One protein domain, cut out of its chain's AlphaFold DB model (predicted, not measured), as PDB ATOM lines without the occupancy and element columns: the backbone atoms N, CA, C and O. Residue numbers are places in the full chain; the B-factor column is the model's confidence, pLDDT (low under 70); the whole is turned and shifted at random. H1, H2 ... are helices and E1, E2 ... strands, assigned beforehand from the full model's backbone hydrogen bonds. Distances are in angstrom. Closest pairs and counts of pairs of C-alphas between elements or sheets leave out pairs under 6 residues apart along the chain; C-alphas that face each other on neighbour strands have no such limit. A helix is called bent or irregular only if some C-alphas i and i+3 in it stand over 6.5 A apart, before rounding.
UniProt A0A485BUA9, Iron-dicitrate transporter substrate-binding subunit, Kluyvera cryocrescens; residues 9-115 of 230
ATOM      1  N   MET A   9      52.333   4.159  44.569       96.62
ATOM      2  CA  MET A   9      51.953   2.785  44.221       96.62
ATOM      3  C   MET A   9      51.118   2.165  45.351       96.62
ATOM      4  O   MET A   9      51.637   1.370  46.133       96.62
ATOM      5  N   PRO A  10      49.829   2.533  45.491       97.44
ATOM      6  CA  PRO A  10      48.974   2.051  46.579       97.44
ATOM      7  C   PRO A  10      48.487   0.603  46.372       97.44
ATOM      8  O   PRO A  10      47.543   0.178  47.030       97.44
ATOM      9  N   GLY A  11      49.072  -0.158  45.449       97.19
ATOM     10  CA  GLY A  11      48.668  -1.525  45.136       97.19
ATOM     11  C   GLY A  11      49.394  -2.090  43.920       97.19
ATOM     12  O   GLY A  11      50.229  -1.425  43.307       97.19
ATOM     13  N   ASP A  12      49.036  -3.321  43.577       97.38
ATOM     14  CA  ASP A  12      49.507  -4.047  42.401       97.38
ATOM     15  C   ASP A  12      48.331  -4.736  41.680       97.38
ATOM     16  O   ASP A  12      47.172  -4.348  41.820       97.38
ATOM     17  N   LEU A  13      48.614  -5.750  40.857       96.81
ATOM     18  CA  LEU A  13      47.600  -6.484  40.092       96.81
ATOM     19  C   LEU A  13      46.602  -7.274  40.958       96.81
ATOM     20  O   LEU A  13      45.545  -7.662  40.462       96.81
ATOM     21  N   THR A  14      46.963  -7.585  42.202       96.88
ATOM     22  CA  THR A  14      46.246  -8.524  43.076       96.88
ATOM     23  C   THR A  14      46.025  -8.020  44.498       96.88
ATOM     24  O   THR A  14      45.229  -8.609  45.230       96.88
ATOM     25  N   GLN A  15      46.709  -6.950  44.898       97.44
ATOM     26  CA  GLN A  15      46.652  -6.392  46.242       97.44
ATOM     27  C   GLN A  15      46.490  -4.876  46.211       97.44
ATOM     28  O   GLN A  15      46.897  -4.197  45.269       97.44
ATOM     29  N   VAL A  16      45.912  -4.338  47.283       98.31
ATOM     30  CA  VAL A  16      45.726  -2.903  47.490       98.31
ATOM     31  C   VAL A  16      46.054  -2.549  48.937       98.31
ATOM     32  O   VAL A  16      45.685  -3.270  49.860       98.31
ATOM     33  N   ASN A  17      46.735  -1.427  49.137       98.31
ATOM     34  CA  ASN A  17      46.886  -0.771  50.425       98.31
ATOM     35  C   ASN A  17      45.839   0.348  50.512       98.31
ATOM     36  O   ASN A  17      45.998   1.407  49.906       98.31
ATOM     37  N   ILE A  18      44.754   0.099  51.250       97.88
ATOM     38  CA  ILE A  18      43.608   1.018  51.320       97.88
ATOM     39  C   ILE A  18      43.965   2.361  51.960       97.88
ATOM     40  O   ILE A  18      43.501   3.390  51.480       97.88
ATOM     41  N   GLU A  19      44.819   2.386  52.984       97.69
ATOM     42  CA  GLU A  19      45.242   3.641  53.623       97.69
ATOM     43  C   GLU A  19      46.019   4.526  52.641       97.69
ATOM     44  O   GLU A  19      45.707   5.705  52.467       97.69
ATOM     45  N   SER A  20      46.982   3.930  51.930       98.19
ATOM     46  CA  SER A  20      47.771   4.620  50.904       98.19
ATOM     47  C   SER A  20      46.906   5.059  49.727       98.19
ATOM     48  O   SER A  20      47.133   6.128  49.171       98.19
ATOM     49  N   LEU A  21      45.908   4.255  49.347       98.31
ATOM     50  CA  LEU A  21      44.962   4.595  48.290       98.31
ATOM     51  C   LEU A  21      44.094   5.795  48.686       98.31
ATOM     52  O   LEU A  21      43.966   6.736  47.908       98.31
ATOM     53  N   LEU A  22      43.518   5.785  49.891       97.88
ATOM     54  CA  LEU A  22      42.632   6.845  50.377       97.88
ATOM     55  C   LEU A  22      43.349   8.188  50.532       97.88
ATOM     56  O   LEU A  22      42.746   9.226  50.260       97.88
ATOM     57  N   ALA A  23      44.636   8.172  50.888       98.00
ATOM     58  CA  ALA A  23      45.465   9.374  50.956       98.00
ATOM     59  C   ALA A  23      45.601  10.107  49.603       98.00
ATOM     60  O   ALA A  23      45.919  11.295  49.582       98.00
ATOM     61  N   LEU A  24      45.349   9.427  48.477       97.81
ATOM     62  CA  LEU A  24      45.383  10.021  47.135       97.81
ATOM     63  C   LEU A  24      44.048  10.646  46.710       97.81
ATOM     64  O   LEU A  24      43.989  11.267  45.651       97.81
ATOM     65  N   HIS A  25      42.980  10.466  47.495       97.38
ATOM     66  CA  HIS A  25      41.619  10.902  47.160       97.38
ATOM     67  C   HIS A  25      41.159  10.501  45.736       97.38
ATOM     68  O   HIS A  25      40.715  11.358  44.963       97.38
ATOM     69  N   PRO A  26      41.271   9.214  45.344       97.75
ATOM     70  CA  PRO A  26      40.958   8.778  43.990       97.75
ATOM     71  C   PRO A  26      39.454   8.842  43.706       97.75
ATOM     72  O   PRO A  26      38.622   8.507  44.546       97.75
ATOM     73  N   GLN A  27      39.112   9.210  42.473       98.12
ATOM     74  CA  GLN A  27      37.728   9.210  41.981       98.12
ATOM     75  C   GLN A  27      37.319   7.857  41.382       98.12
ATOM     76  O   GLN A  27      36.138   7.534  41.319       98.12
ATOM     77  N   VAL A  28      38.296   7.073  40.922       98.38
ATOM     78  CA  VAL A  28      38.107   5.760  40.303       98.38
ATOM     79  C   VAL A  28      39.398   4.952  40.415       98.38
ATOM     80  O   VAL A  28      40.490   5.519  40.369       98.38
ATOM     81  N   VAL A  29      39.284   3.628  40.530       98.56
ATOM     82  CA  VAL A  29      40.418   2.696  40.441       98.56
ATOM     83  C   VAL A  29      40.204   1.735  39.280       98.56
ATOM     84  O   VAL A  29      39.212   1.008  39.232       98.56
ATOM     85  N   PHE A  30      41.160   1.703  38.352       98.62
ATOM     86  CA  PHE A  30      41.220   0.663  37.330       98.62
ATOM     87  C   PHE A  30      41.939  -0.566  37.880       98.62
ATOM     88  O   PHE A  30      43.023  -0.448  38.450       98.62
ATOM     89  N   VAL A  31      41.362  -1.747  37.673       98.44
ATOM     90  CA  VAL A  31      41.972  -3.028  38.055       98.44
ATOM     91  C   VAL A  31      42.006  -3.982  36.866       98.44
ATOM     92  O   VAL A  31      41.201  -3.877  35.937       98.44
ATOM     93  N   ALA A  32      42.928  -4.944  36.890       97.44
ATOM     94  CA  ALA A  32      42.899  -6.042  35.933       97.44
ATOM     95  C   ALA A  32      41.623  -6.877  36.129       97.44
ATOM     96  O   ALA A  32      41.149  -7.055  37.248       97.44
ATOM     97  N   ASN A  33      41.086  -7.449  35.053       96.25
ATOM     98  CA  ASN A  33      39.860  -8.255  35.097       96.25
ATOM     99  C   ASN A  33      39.902  -9.443  36.079       96.25
ATOM    100  O   ASN A  33      38.857  -9.933  36.488       96.25
ATOM    101  N   TYR A  34      41.094  -9.946  36.402       95.94
ATOM    102  CA  TYR A  34      41.306 -11.073  37.313       95.94
ATOM    103  C   TYR A  34      41.718 -10.628  38.723       95.94
ATOM    104  O   TYR A  34      42.163 -11.465  39.512       95.94
ATOM    105  N   ALA A  35      41.612  -9.331  39.036       97.62
ATOM    106  CA  ALA A  35      41.842  -8.830  40.382       97.62
ATOM    107  C   ALA A  35      40.984  -9.627  41.384       97.62
ATOM    108  O   ALA A  35      39.800  -9.861  41.115       97.62
ATOM    109  N   PRO A  36      41.555 -10.077  42.517       97.62
ATOM    110  CA  PRO A  36      40.813 -10.860  43.491       97.62
ATOM    111  C   PRO A  36      39.568 -10.118  43.980       97.62
ATOM    112  O   PRO A  36      39.626  -8.930  44.295       97.62
ATOM    113  N   GLU A  37      38.452 -10.828  44.121       96.88
ATOM    114  CA  GLU A  37      37.211 -10.258  44.654       96.88
ATOM    115  C   GLU A  37      37.404  -9.564  46.021       96.88
ATOM    116  O   GLU A  37      36.913  -8.446  46.178       96.88
ATOM    117  N   PRO A  38      38.216 -10.095  46.967       97.88
ATOM    118  CA  PRO A  38      38.521  -9.379  48.205       97.88
ATOM    119  C   PRO A  38      39.229  -8.031  48.002       97.88
ATOM    120  O   PRO A  38      39.040  -7.125  48.809       97.88
ATOM    121  N   MET A  39      40.050  -7.878  46.956       98.19
ATOM    122  CA  MET A  39      40.701  -6.603  46.623       98.19
ATOM    123  C   MET A  39      39.664  -5.601  46.105       98.19
ATOM    124  O   MET A  39      39.630  -4.460  46.562       98.19
ATOM    125  N   ILE A  40      38.787  -6.035  45.196       98.38
ATOM    126  CA  ILE A  40      37.711  -5.196  44.646       98.38
ATOM    127  C   ILE A  40      36.775  -4.729  45.769       98.38
ATOM    128  O   ILE A  40      36.489  -3.535  45.870       98.38
ATOM    129  N   GLN A  41      36.364  -5.641  46.657       98.31
ATOM    130  CA  GLN A  41      35.466  -5.327  47.767       98.31
ATOM    131  C   GLN A  41      36.088  -4.336  48.757       98.31
ATOM    132  O   GLN A  41      35.388  -3.457  49.251       98.31
ATOM    133  N   GLN A  42      37.392  -4.433  49.039       98.19
ATOM    134  CA  GLN A  42      38.085  -3.462  49.895       98.19
ATOM    135  C   GLN A  42      38.000  -2.038  49.330       98.19
ATOM    136  O   GLN A  42      37.709  -1.102  50.073       98.19
ATOM    137  N   ILE A  43      38.194  -1.878  48.018       98.69
ATOM    138  CA  ILE A  43      38.134  -0.571  47.348       98.69
ATOM    139  C   ILE A  43      36.693  -0.035  47.339       98.69
ATOM    140  O   ILE A  43      36.457   1.122  47.683       98.69
ATOM    141  N   GLN A  44      35.717  -0.890  47.016       98.44
ATOM    142  CA  GLN A  44      34.300  -0.513  46.990       98.44
ATOM    143  C   GLN A  44      33.755  -0.167  48.383       98.44
ATOM    144  O   GLN A  44      33.018   0.807  48.522       98.44
ATOM    145  N   ASN A  45      34.153  -0.904  49.427       98.31
ATOM    146  CA  ASN A  45      33.787  -0.611  50.820       98.31
ATOM    147  C   ASN A  45      34.329   0.742  51.295       98.31
ATOM    148  O   ASN A  45      33.726   1.371  52.161       98.31
ATOM    149  N   ALA A  46      35.444   1.197  50.720       97.75
ATOM    150  CA  ALA A  46      36.000   2.523  50.965       97.75
ATOM    151  C   ALA A  46      35.270   3.638  50.181       97.75
ATOM    152  O   ALA A  46      35.667   4.799  50.247       97.75
ATOM    153  N   GLY A  47      34.205   3.300  49.443       97.88
ATOM    154  CA  GLY A  47      33.385   4.240  48.680       97.88
ATOM    155  C   GLY A  47      33.965   4.628  47.319       97.88
ATOM    156  O   GLY A  47      33.473   5.574  46.707       97.88
ATOM    157  N   ILE A  48      34.995   3.924  46.834       98.62
ATOM    158  CA  ILE A  48      35.675   4.259  45.578       98.62
ATOM    159  C   ILE A  48      35.143   3.364  44.440       98.62
ATOM    160  O   ILE A  48      35.182   2.134  44.554       98.62
ATOM    161  N   PRO A  49      34.672   3.940  43.316       98.44
ATOM    162  CA  PRO A  49      34.300   3.183  42.124       98.44
ATOM    163  C   PRO A  49      35.469   2.374  41.543       98.44
ATOM    164  O   PRO A  49      36.595   2.865  41.439       98.44
ATOM    165  N   VAL A  50      35.184   1.149  41.092       98.62
ATOM    166  CA  VAL A  50      36.168   0.246  40.475       98.62
ATOM    167  C   VAL A  50      35.772  -0.063  39.037       98.62
ATOM    168  O   VAL A  50      34.630  -0.440  38.774       98.62
ATOM    169  N   VAL A  51      36.730   0.042  38.115       98.44
ATOM    170  CA  VAL A  51      36.570  -0.329  36.703       98.44
ATOM    171  C   VAL A  51      37.532  -1.470  36.374       98.44
ATOM    172  O   VAL A  51      38.746  -1.287  36.325       98.44
ATOM    173  N   ALA A  52      36.993  -2.668  36.143       97.69
ATOM    174  CA  ALA A  52      37.786  -3.830  35.752       97.69
ATOM    175  C   ALA A  52      38.006  -3.862  34.231       97.69
ATOM    176  O   ALA A  52      37.047  -3.793  33.462       97.69
ATOM    177  N   ILE A  53      39.258  -4.005  33.792       98.06
ATOM    178  CA  ILE A  53      39.641  -3.994  32.373       98.06
ATOM    179  C   ILE A  53      40.251  -5.342  31.972       98.06
ATOM    180  O   ILE A  53      41.225  -5.804  32.569       98.06
ATOM    181  N   SER A  54      39.690  -5.971  30.935       96.50
ATOM    182  CA  SER A  54      40.173  -7.244  30.371       96.50
ATOM    183  C   SER A  54      40.890  -7.089  29.024       96.50
ATOM    184  O   SER A  54      41.686  -7.958  28.663       96.50
ATOM    185  N   LEU A  55      40.574  -6.018  28.277       97.69
ATOM    186  CA  LEU A  55      40.927  -5.802  26.862       97.69
ATOM    187  C   LEU A  55      40.536  -6.966  25.932       97.69
ATOM    188  O   LEU A  55      41.148  -7.174  24.887       97.69
ATOM    189  N   ARG A  56      39.519  -7.739  26.320       95.88
ATOM    190  CA  ARG A  56      38.985  -8.872  25.556       95.88
ATOM    191  C   ARG A  56      37.495  -9.052  25.844       95.88
ATOM    192  O   ARG A  56      37.048  -8.871  26.978       95.88
ATOM    193  N   GLU A  57      36.736  -9.410  24.822       94.12
ATOM    194  CA  GLU A  57      35.340  -9.809  24.954       94.12
ATOM    195  C   GLU A  57      35.298 -11.279  25.391       94.12
ATOM    196  O   GLU A  57      35.592 -12.188  24.618       94.12
ATOM    197  N   ASP A  58      34.989 -11.515  26.664       90.94
ATOM    198  CA  ASP A  58      34.971 -12.856  27.246       90.94
ATOM    199  C   ASP A  58      33.570 -13.482  27.213       90.94
ATOM    200  O   ASP A  58      32.559 -12.826  27.489       90.94
ATOM    201  N   ALA A  59      33.529 -14.799  26.994       91.62
ATOM    202  CA  ALA A  59      32.328 -15.603  27.184       91.62
ATOM    203  C   ALA A  59      31.858 -15.598  28.654       91.62
ATOM    204  O   ALA A  59      32.596 -15.261  29.591       91.62
ATOM    205  N   ALA A  60      30.608 -16.013  28.875       90.81
ATOM    206  CA  ALA A  60      30.073 -16.191  30.220       90.81
ATOM    207  C   ALA A  60      30.967 -17.146  31.039       90.81
ATOM    208  O   ALA A  60      31.342 -18.217  30.570       90.81
ATOM    209  N   GLY A  61      31.326 -16.738  32.259       93.00
ATOM    210  CA  GLY A  61      32.209 -17.507  33.144       93.00
ATOM    211  C   GLY A  61      33.716 -17.358  32.881       93.00
ATOM    212  O   GLY A  61      34.506 -17.886  33.661       93.00
ATOM    213  N   GLU A  62      34.141 -16.624  31.846       95.19
ATOM    214  CA  GLU A  62      35.567 -16.441  31.507       95.19
ATOM    215  C   GLU A  62      36.120 -15.056  31.894       95.19
ATOM    216  O   GLU A  62      37.330 -14.899  32.067       95.19
ATOM    217  N   LYS A  63      35.236 -14.073  32.126       91.81
ATOM    218  CA  LYS A  63      35.566 -12.653  32.375       91.81
ATOM    219  C   LYS A  63      36.648 -12.418  33.432       91.81
ATOM    220  O   LYS A  63      37.548 -11.611  33.218       91.81
ATOM    221  N   ASN A  64      36.624 -13.159  34.539       92.88
ATOM    222  CA  ASN A  64      37.534 -12.924  35.670       92.88
ATOM    223  C   ASN A  64      38.753 -13.861  35.678       92.88
ATOM    224  O   ASN A  64      39.521 -13.889  36.635       92.88
ATOM    225  N   LYS A  65      38.950 -14.661  34.624       94.31
ATOM    226  CA  LYS A  65      40.062 -15.613  34.566       94.31
ATOM    227  C   LYS A  65      41.315 -14.944  34.019       94.31
ATOM    228  O   LYS A  65      41.269 -14.165  33.070       94.31
ATOM    229  N   MET A  66      42.469 -15.304  34.580       92.38
ATOM    230  CA  MET A  66      43.762 -14.929  34.000       92.38
ATOM    231  C   MET A  66      44.019 -15.688  32.689       92.38
ATOM    232  O   MET A  66      44.634 -15.150  31.775       92.38
ATOM    233  N   ASN A  67      43.552 -16.937  32.590       94.94
ATOM    234  CA  ASN A  67      43.754 -17.837  31.449       94.94
ATOM    235  C   ASN A  67      42.390 -18.331  30.918       94.94
ATOM    236  O   ASN A  67      41.982 -19.448  31.261       94.94
ATOM    237  N   PRO A  68      41.664 -17.497  30.153       93.81
ATOM    238  CA  PRO A  68      40.322 -17.812  29.664       93.81
ATOM    239  C   PRO A  68      40.332 -18.895  28.573       93.81
ATOM    240  O   PRO A  68      41.367 -19.203  27.979       93.81
ATOM    241  N   SER A  69      39.167 -19.477  28.308       92.38
ATOM    242  CA  SER A  69      38.842 -20.156  27.050       92.38
ATOM    243  C   SER A  69      38.076 -19.200  26.133       92.38
ATOM    244  O   SER A  69      37.170 -18.510  26.589       92.38
ATOM    245  N   MET A  70      38.383 -19.203  24.838       93.00
ATOM    246  CA  MET A  70      37.660 -18.417  23.834       93.00
ATOM    247  C   MET A  70      37.335 -19.303  22.636       93.00
ATOM    248  O   MET A  70      38.151 -20.137  22.253       93.00
ATOM    249  N   ALA A  71      36.149 -19.129  22.055       93.06
ATOM    250  CA  ALA A  71      35.791 -19.804  20.807       93.06
ATOM    251  C   ALA A  71      36.476 -19.151  19.594       93.06
ATOM    252  O   ALA A  71      36.856 -19.839  18.654       93.06
ATOM    253  N   ASP A  72      36.643 -17.828  19.643       95.69
ATOM    254  CA  ASP A  72      37.277 -17.014  18.610       95.69
ATOM    255  C   ASP A  72      38.173 -15.974  19.296       95.69
ATOM    256  O   ASP A  72      37.698 -14.942  19.777       95.69
ATOM    257  N   GLU A  73      39.467 -16.292  19.417       95.06
ATOM    258  CA  GLU A  73      40.452 -15.404  20.050       95.06
ATOM    259  C   GLU A  73      40.594 -14.082  19.282       95.06
ATOM    260  O   GLU A  73      40.706 -13.025  19.902       95.06
ATOM    261  N   GLU A  74      40.553 -14.130  17.945       95.38
ATOM    262  CA  GLU A  74      40.716 -12.962  17.073       95.38
ATOM    263  C   GLU A  74      39.612 -11.943  17.342       95.38
ATOM    264  O   GLU A  74      39.884 -10.783  17.664       95.38
ATOM    265  N   ARG A  75      38.351 -12.385  17.281       97.00
ATOM    266  CA  ARG A  75      37.206 -11.525  17.585       97.00
ATOM    267  C   ARG A  75      37.247 -11.029  19.026       97.00
ATOM    268  O   ARG A  75      37.065  -9.832  19.247       97.00
ATOM    269  N   ALA A  76      37.494 -11.920  19.989       97.38
ATOM    270  CA  ALA A  76      37.482 -11.576  21.406       97.38
ATOM    271  C   ALA A  76      38.484 -10.460  21.733       97.38
ATOM    272  O   ALA A  76      38.122  -9.467  22.368       97.38
ATOM    273  N   TYR A  77      39.729 -10.574  21.265       97.81
ATOM    274  CA  TYR A  77      40.734  -9.536  21.484       97.81
ATOM    275  C   TYR A  77      40.480  -8.279  20.650       97.81
ATOM    276  O   TYR A  77      40.687  -7.178  21.157       97.81
ATOM    277  N   ASN A  78      39.999  -8.395  19.411       97.56
ATOM    278  CA  ASN A  78      39.724  -7.224  18.578       97.56
ATOM    279  C   ASN A  78      38.603  -6.359  19.150       97.56
ATOM    280  O   ASN A  78      38.780  -5.152  19.325       97.56
ATOM    281  N   GLU A  79      37.462  -6.962  19.470       97.75
ATOM    282  CA  GLU A  79      36.327  -6.219  20.011       97.75
ATOM    283  C   GLU A  79      36.587  -5.772  21.446       97.75
ATOM    284  O   GLU A  79      36.314  -4.621  21.787       97.75
ATOM    285  N   GLY A  80      37.214  -6.612  22.269       97.94
ATOM    286  CA  GLY A  80      37.556  -6.229  23.632       97.94
ATOM    287  C   GLY A  80      38.611  -5.130  23.733       97.94
ATOM    288  O   GLY A  80      38.514  -4.291  24.627       97.94
ATOM    289  N   LEU A  81      39.579  -5.064  22.810       98.44
ATOM    290  CA  LEU A  81      40.526  -3.950  22.747       98.44
ATOM    291  C   LEU A  81      39.805  -2.641  22.402       98.44
ATOM    292  O   LEU A  81      40.011  -1.636  23.080       98.44
ATOM    293  N   LYS A  82      38.911  -2.657  21.401       98.56
ATOM    294  CA  LYS A  82      38.089  -1.485  21.044       98.56
ATOM    295  C   LYS A  82      37.225  -1.037  22.223       98.56
ATOM    296  O   LYS A  82      37.201   0.145  22.549       98.56
ATOM    297  N   GLN A  83      36.520  -1.971  22.861       98.38
ATOM    298  CA  GLN A  83      35.658  -1.691  24.012       98.38
ATOM    299  C   GLN A  83      36.464  -1.143  25.195       98.38
ATOM    300  O   GLN A  83      36.074  -0.137  25.778       98.38
ATOM    301  N   GLY A  84      37.610  -1.751  25.508       98.44
ATOM    302  CA  GLY A  84      38.483  -1.320  26.597       98.44
ATOM    303  C   GLY A  84      39.054   0.081  26.386       98.44
ATOM    304  O   GLY A  84      38.989   0.899  27.297       98.44
ATOM    305  N   ILE A  85      39.547   0.389  25.180       98.69
ATOM    306  CA  ILE A  85      40.047   1.734  24.851       98.69
ATOM    307  C   ILE A  85      38.919   2.771  24.948       98.69
ATOM    308  O   ILE A  85      39.125   3.825  25.546       98.69
ATOM    309  N   ARG A  86      37.722   2.470  24.421       98.69
ATOM    310  CA  ARG A  86      36.558   3.371  24.536       98.69
ATOM    311  C   ARG A  86      36.167   3.613  25.988       98.69
ATOM    312  O   ARG A  86      36.002   4.765  26.363       98.69
ATOM    313  N   LEU A  87      36.071   2.555  26.794       98.69
ATOM    314  CA  LEU A  87      35.709   2.650  28.207       98.69
ATOM    315  C   LEU A  87      36.721   3.489  28.992       98.69
ATOM    316  O   LEU A  87      36.330   4.377  29.740       98.69
ATOM    317  N   ILE A  88      38.021   3.239  28.801       98.69
ATOM    318  CA  ILE A  88      39.069   4.045  29.440       98.69
ATOM    319  C   ILE A  88      38.927   5.504  29.002       98.69
ATOM    320  O   ILE A  88      38.885   6.384  29.857       98.69
ATOM    321  N   GLY A  89      38.794   5.757  27.696       98.62
ATOM    322  CA  GLY A  89      38.600   7.096  27.143       98.62
ATOM    323  C   GLY A  89      37.370   7.810  27.696       98.62
ATOM    324  O   GLY A  89      37.442   8.996  27.982       98.62
ATOM    325  N   GLU A  90      36.257   7.113  27.900       98.56
ATOM    326  CA  GLU A  90      35.057   7.678  28.518       98.56
ATOM    327  C   GLU A  90      35.305   8.066  29.979       98.56
ATOM    328  O   GLU A  90      35.038   9.201  30.367       98.56
ATOM    329  N   VAL A  91      35.899   7.164  30.767       98.38
ATOM    330  CA  VAL A  91      36.171   7.394  32.194       98.38
ATOM    331  C   VAL A  91      37.162   8.540  32.414       98.38
ATOM    332  O   VAL A  91      36.997   9.309  33.359       98.38
ATOM    333  N   VAL A  92      38.179   8.687  31.555       97.62
ATOM    334  CA  VAL A  92      39.178   9.769  31.676       97.62
ATOM    335  C   VAL A  92      38.857  11.011  30.833       97.62
ATOM    336  O   VAL A  92      39.686  11.919  30.759       97.62
ATOM    337  N   ASN A  93      37.678  11.063  30.200       98.25
ATOM    338  CA  ASN A  93      37.226  12.153  29.328       98.25
ATOM    339  C   ASN A  93      38.198  12.473  28.163       98.25
ATOM    340  O   ASN A  93      38.617  13.614  27.959       98.25
ATOM    341  N   ARG A  94      38.595  11.423  27.434       98.56
ATOM    342  CA  ARG A  94      39.519  11.391  26.281       98.56
ATOM    343  C   ARG A  94      38.958  10.568  25.118       98.56
ATOM    344  O   ARG A  94      39.633   9.721  24.531       98.56
ATOM    345  N   GLN A  95      37.677  10.754  24.814       98.69
ATOM    346  CA  GLN A  95      36.946   9.966  23.820       98.69
ATOM    347  C   GLN A  95      37.501  10.167  22.399       98.69
ATOM    348  O   GLN A  95      37.550   9.213  21.621       98.69
ATOM    349  N   ALA A  96      37.949  11.382  22.060       98.62
ATOM    350  CA  ALA A  96      38.536  11.682  20.755       98.62
ATOM    351  C   ALA A  96      39.878  10.953  20.563       98.62
ATOM    352  O   ALA A  96      40.087  10.293  19.545       98.62
ATOM    353  N   GLU A  97      40.751  11.000  21.570       98.69
ATOM    354  CA  GLU A  97      42.034  10.296  21.574       98.69
ATOM    355  C   GLU A  97      41.838   8.774  21.563       98.69
ATOM    356  O   GLU A  97      42.544   8.062  20.848       98.69
ATOM    357  N   ALA A  98      40.837   8.266  22.289       98.75
ATOM    358  CA  ALA A  98      40.457   6.857  22.257       98.75
ATOM    359  C   ALA A  98      40.007   6.408  20.856       98.75
ATOM    360  O   ALA A  98      40.430   5.346  20.392       98.75
ATOM    361  N   SER A  99      39.197   7.214  20.157       98.69
ATOM    362  CA  SER A  99      38.785   6.921  18.777       98.69
ATOM    363  C   SER A  99      39.983   6.894  17.830       98.69
ATOM    364  O   SER A  99      40.172   5.912  17.116       98.69
ATOM    365  N   ALA A 100      40.841   7.917  17.885       98.75
ATOM    366  CA  ALA A 100      42.033   7.996  17.044       98.75
ATOM    367  C   ALA A 100      42.988   6.810  17.273       98.75
ATOM    368  O   ALA A 100      43.534   6.255  16.317       98.75
ATOM    369  N   LEU A 101      43.157   6.377  18.529       98.69
ATOM    370  CA  LEU A 101      43.984   5.220  18.871       98.69
ATOM    371  C   LEU A 101      43.422   3.916  18.288       98.69
ATOM    372  O   LEU A 101      44.187   3.090  17.781       98.69
ATOM    373  N   ILE A 102      42.103   3.723  18.347       98.62
ATOM    374  CA  ILE A 102      41.440   2.557  17.752       98.62
ATOM    375  C   ILE A 102      41.648   2.558  16.237       98.62
ATOM    376  O   ILE A 102      42.139   1.566  15.695       98.62
ATOM    377  N   ASP A 103      41.343   3.670  15.569       98.50
ATOM    378  CA  ASP A 103      41.441   3.777  14.111       98.50
ATOM    379  C   ASP A 103      42.868   3.511  13.629       98.50
ATOM    380  O   ASP A 103      43.087   2.675  12.748       98.50
ATOM    381  N   TYR A 104      43.857   4.135  14.277       98.38
ATOM    382  CA  TYR A 104      45.267   3.898  13.984       98.38
ATOM    383  C   TYR A 104      45.650   2.423  14.156       98.38
ATOM    384  O   TYR A 104      46.261   1.832  13.263       98.38
ATOM    385  N   THR A 105      45.274   1.811  15.283       97.12
ATOM    386  CA  THR A 105      45.665   0.433  15.620       97.12
ATOM    387  C   THR A 105      45.178  -0.561  14.568       97.12
ATOM    388  O   THR A 105      45.951  -1.405  14.101       97.12
ATOM    389  N   PHE A 106      43.910  -0.467  14.165       96.56
ATOM    390  CA  PHE A 106      43.327  -1.414  13.214       96.56
ATOM    391  C   PHE A 106      43.703  -1.104  11.760       96.56
ATOM    392  O   PHE A 106      43.893  -2.043  10.987       96.56
ATOM    393  N   ALA A 107      43.914   0.166  11.396       97.12
ATOM    394  CA  ALA A 107      44.448   0.527  10.083       97.12
ATOM    395  C   ALA A 107      45.895   0.038   9.900       97.12
ATOM    396  O   ALA A 107      46.226  -0.563   8.874       97.12
ATOM    397  N   ALA A 108      46.752   0.236  10.909       95.75
ATOM    398  CA  ALA A 108      48.126  -0.255  10.891       95.75
ATOM    399  C   ALA A 108      48.159  -1.784  10.795       95.75
ATOM    400  O   ALA A 108      48.851  -2.331   9.936       95.75
ATOM    401  N   ARG A 109      47.358  -2.481  11.610       93.75
ATOM    402  CA  ARG A 109      47.255  -3.944  11.556       93.75
ATOM    403  C   ARG A 109      46.832  -4.434  10.170       93.75
ATOM    404  O   ARG A 109      47.492  -5.305   9.618       93.75
ATOM    405  N   ALA A 110      45.786  -3.858   9.577       92.88
ATOM    406  CA  ALA A 110      45.342  -4.245   8.237       92.88
ATOM    407  C   ALA A 110      46.456  -4.071   7.190       92.88
ATOM    408  O   ALA A 110      46.709  -4.976   6.396       92.88
ATOM    409  N   LYS A 111      47.172  -2.940   7.233       94.69
ATOM    410  CA  LYS A 111      48.291  -2.652   6.328       94.69
ATOM    411  C   LYS A 111      49.436  -3.658   6.465       94.69
ATOM    412  O   LYS A 111      49.959  -4.117   5.455       94.69
ATOM    413  N   PHE A 112      49.849  -3.970   7.693       92.81
ATOM    414  CA  PHE A 112      51.046  -4.781   7.940       92.81
ATOM    415  C   PHE A 112      50.785  -6.291   7.950       92.81
ATOM    416  O   PHE A 112      51.713  -7.051   7.694       92.81
ATOM    417  N   ASN A 113      49.543  -6.730   8.159       93.00
ATOM    418  CA  ASN A 113      49.177  -8.146   8.075       93.00
ATOM    419  C   ASN A 113      48.976  -8.620   6.627       93.00
ATOM    420  O   ASN A 113      49.158  -9.801   6.340       93.00
ATOM    421  N   ALA A 114      48.590  -7.724   5.708       93.50
ATOM    422  CA  ALA A 114      48.244  -8.083   4.330       93.50
ATOM    423  C   ALA A 114      49.314  -8.922   3.593       93.50
ATOM    424  O   ALA A 114      48.933  -9.894   2.942       93.50
ATOM    425  N   PRO A 115      50.631  -8.647   3.713       94.81
ATOM    426  CA  PRO A 115      51.657  -9.429   3.016       94.81
ATOM    427  C   PRO A 115      51.779 -10.889   3.473       94.81
ATOM    428  O   PRO A 115      52.346 -11.699   2.748       94.81
TER     429      PRO A 115
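This is residues 9 to 115 of the 230 residues of the protein "Iron-dicitrate transporter substrate-binding subunit" of Kluyvera cryocrescens (UniProt A0A485BUA9). A small parallel sheet of two short strands, E1 and E2, lies between a head with the short helices H1 and H2 and a helical hairpin of H3 and H4, whose last residues, 107 to 115, stick out and lengthen the whole. The printed part has 107 residues, with four named helices and two named strands in the order H1, E1, H2, E2, H3, H4. The class is mostly helix. The whole is loose, with a radius of gyration of the C-alphas of 16.2 A, and elongated, spanning 52 by 32 by 20 A.

Strands E1, residues 29 to 32, and E2, residues 50 to 53, are parallel neighbours at 34 degrees; N 31 and O 51 are 3.0 A apart and N 51 and O 29 are 2.9 A apart, within hydrogen-bond range. With H2, residues 37 to 45, they form a strand-helix-strand unit, two parallel neighbour strands joined through a helix, with a right-handed crossover. The closest C-alphas of H2 and E2, Gln 44 and Val 50, are 6.8 A apart. H1, residues 18 to 22, is close to H2 but not clearly touching, the closest C-alphas, Ile 18 and Ile 43, being 6.9 A apart. The closest C-alphas of E2 and H3, residues 73 to 91, are those of Ile 53 and Gly 84, 6.5 A apart. H3 touches H4, residues 95 to 115, with residues 82 to 89 alone, closest at the C-alphas of Gly 89 and Gln 95, 4.7 A; this hairpin has a shallow tilt of 23 degrees, opposite ways. Every O i to N i+4 pair is within hydrogen-bond range in H1, H2 and H3, and 16 of 17 are in H4.

E1 begins at C-alpha 29 (40.418, 2.696, 40.441). H3 is 26.2 A long and H4 32.0 A, ending at C-alpha 115 (51.657, -9.429, 3.016). H4 is only just irregular: C-alphas 112 and 115 are 6.8 A apart.

The two C-alphas farthest apart, those of Glu 19 and Pro 115, are 52.7 A apart. The link from E2 to H3, residues 54 to 72, is long. The printed part has no cut, and no printed residue is under 70 in pLDDT.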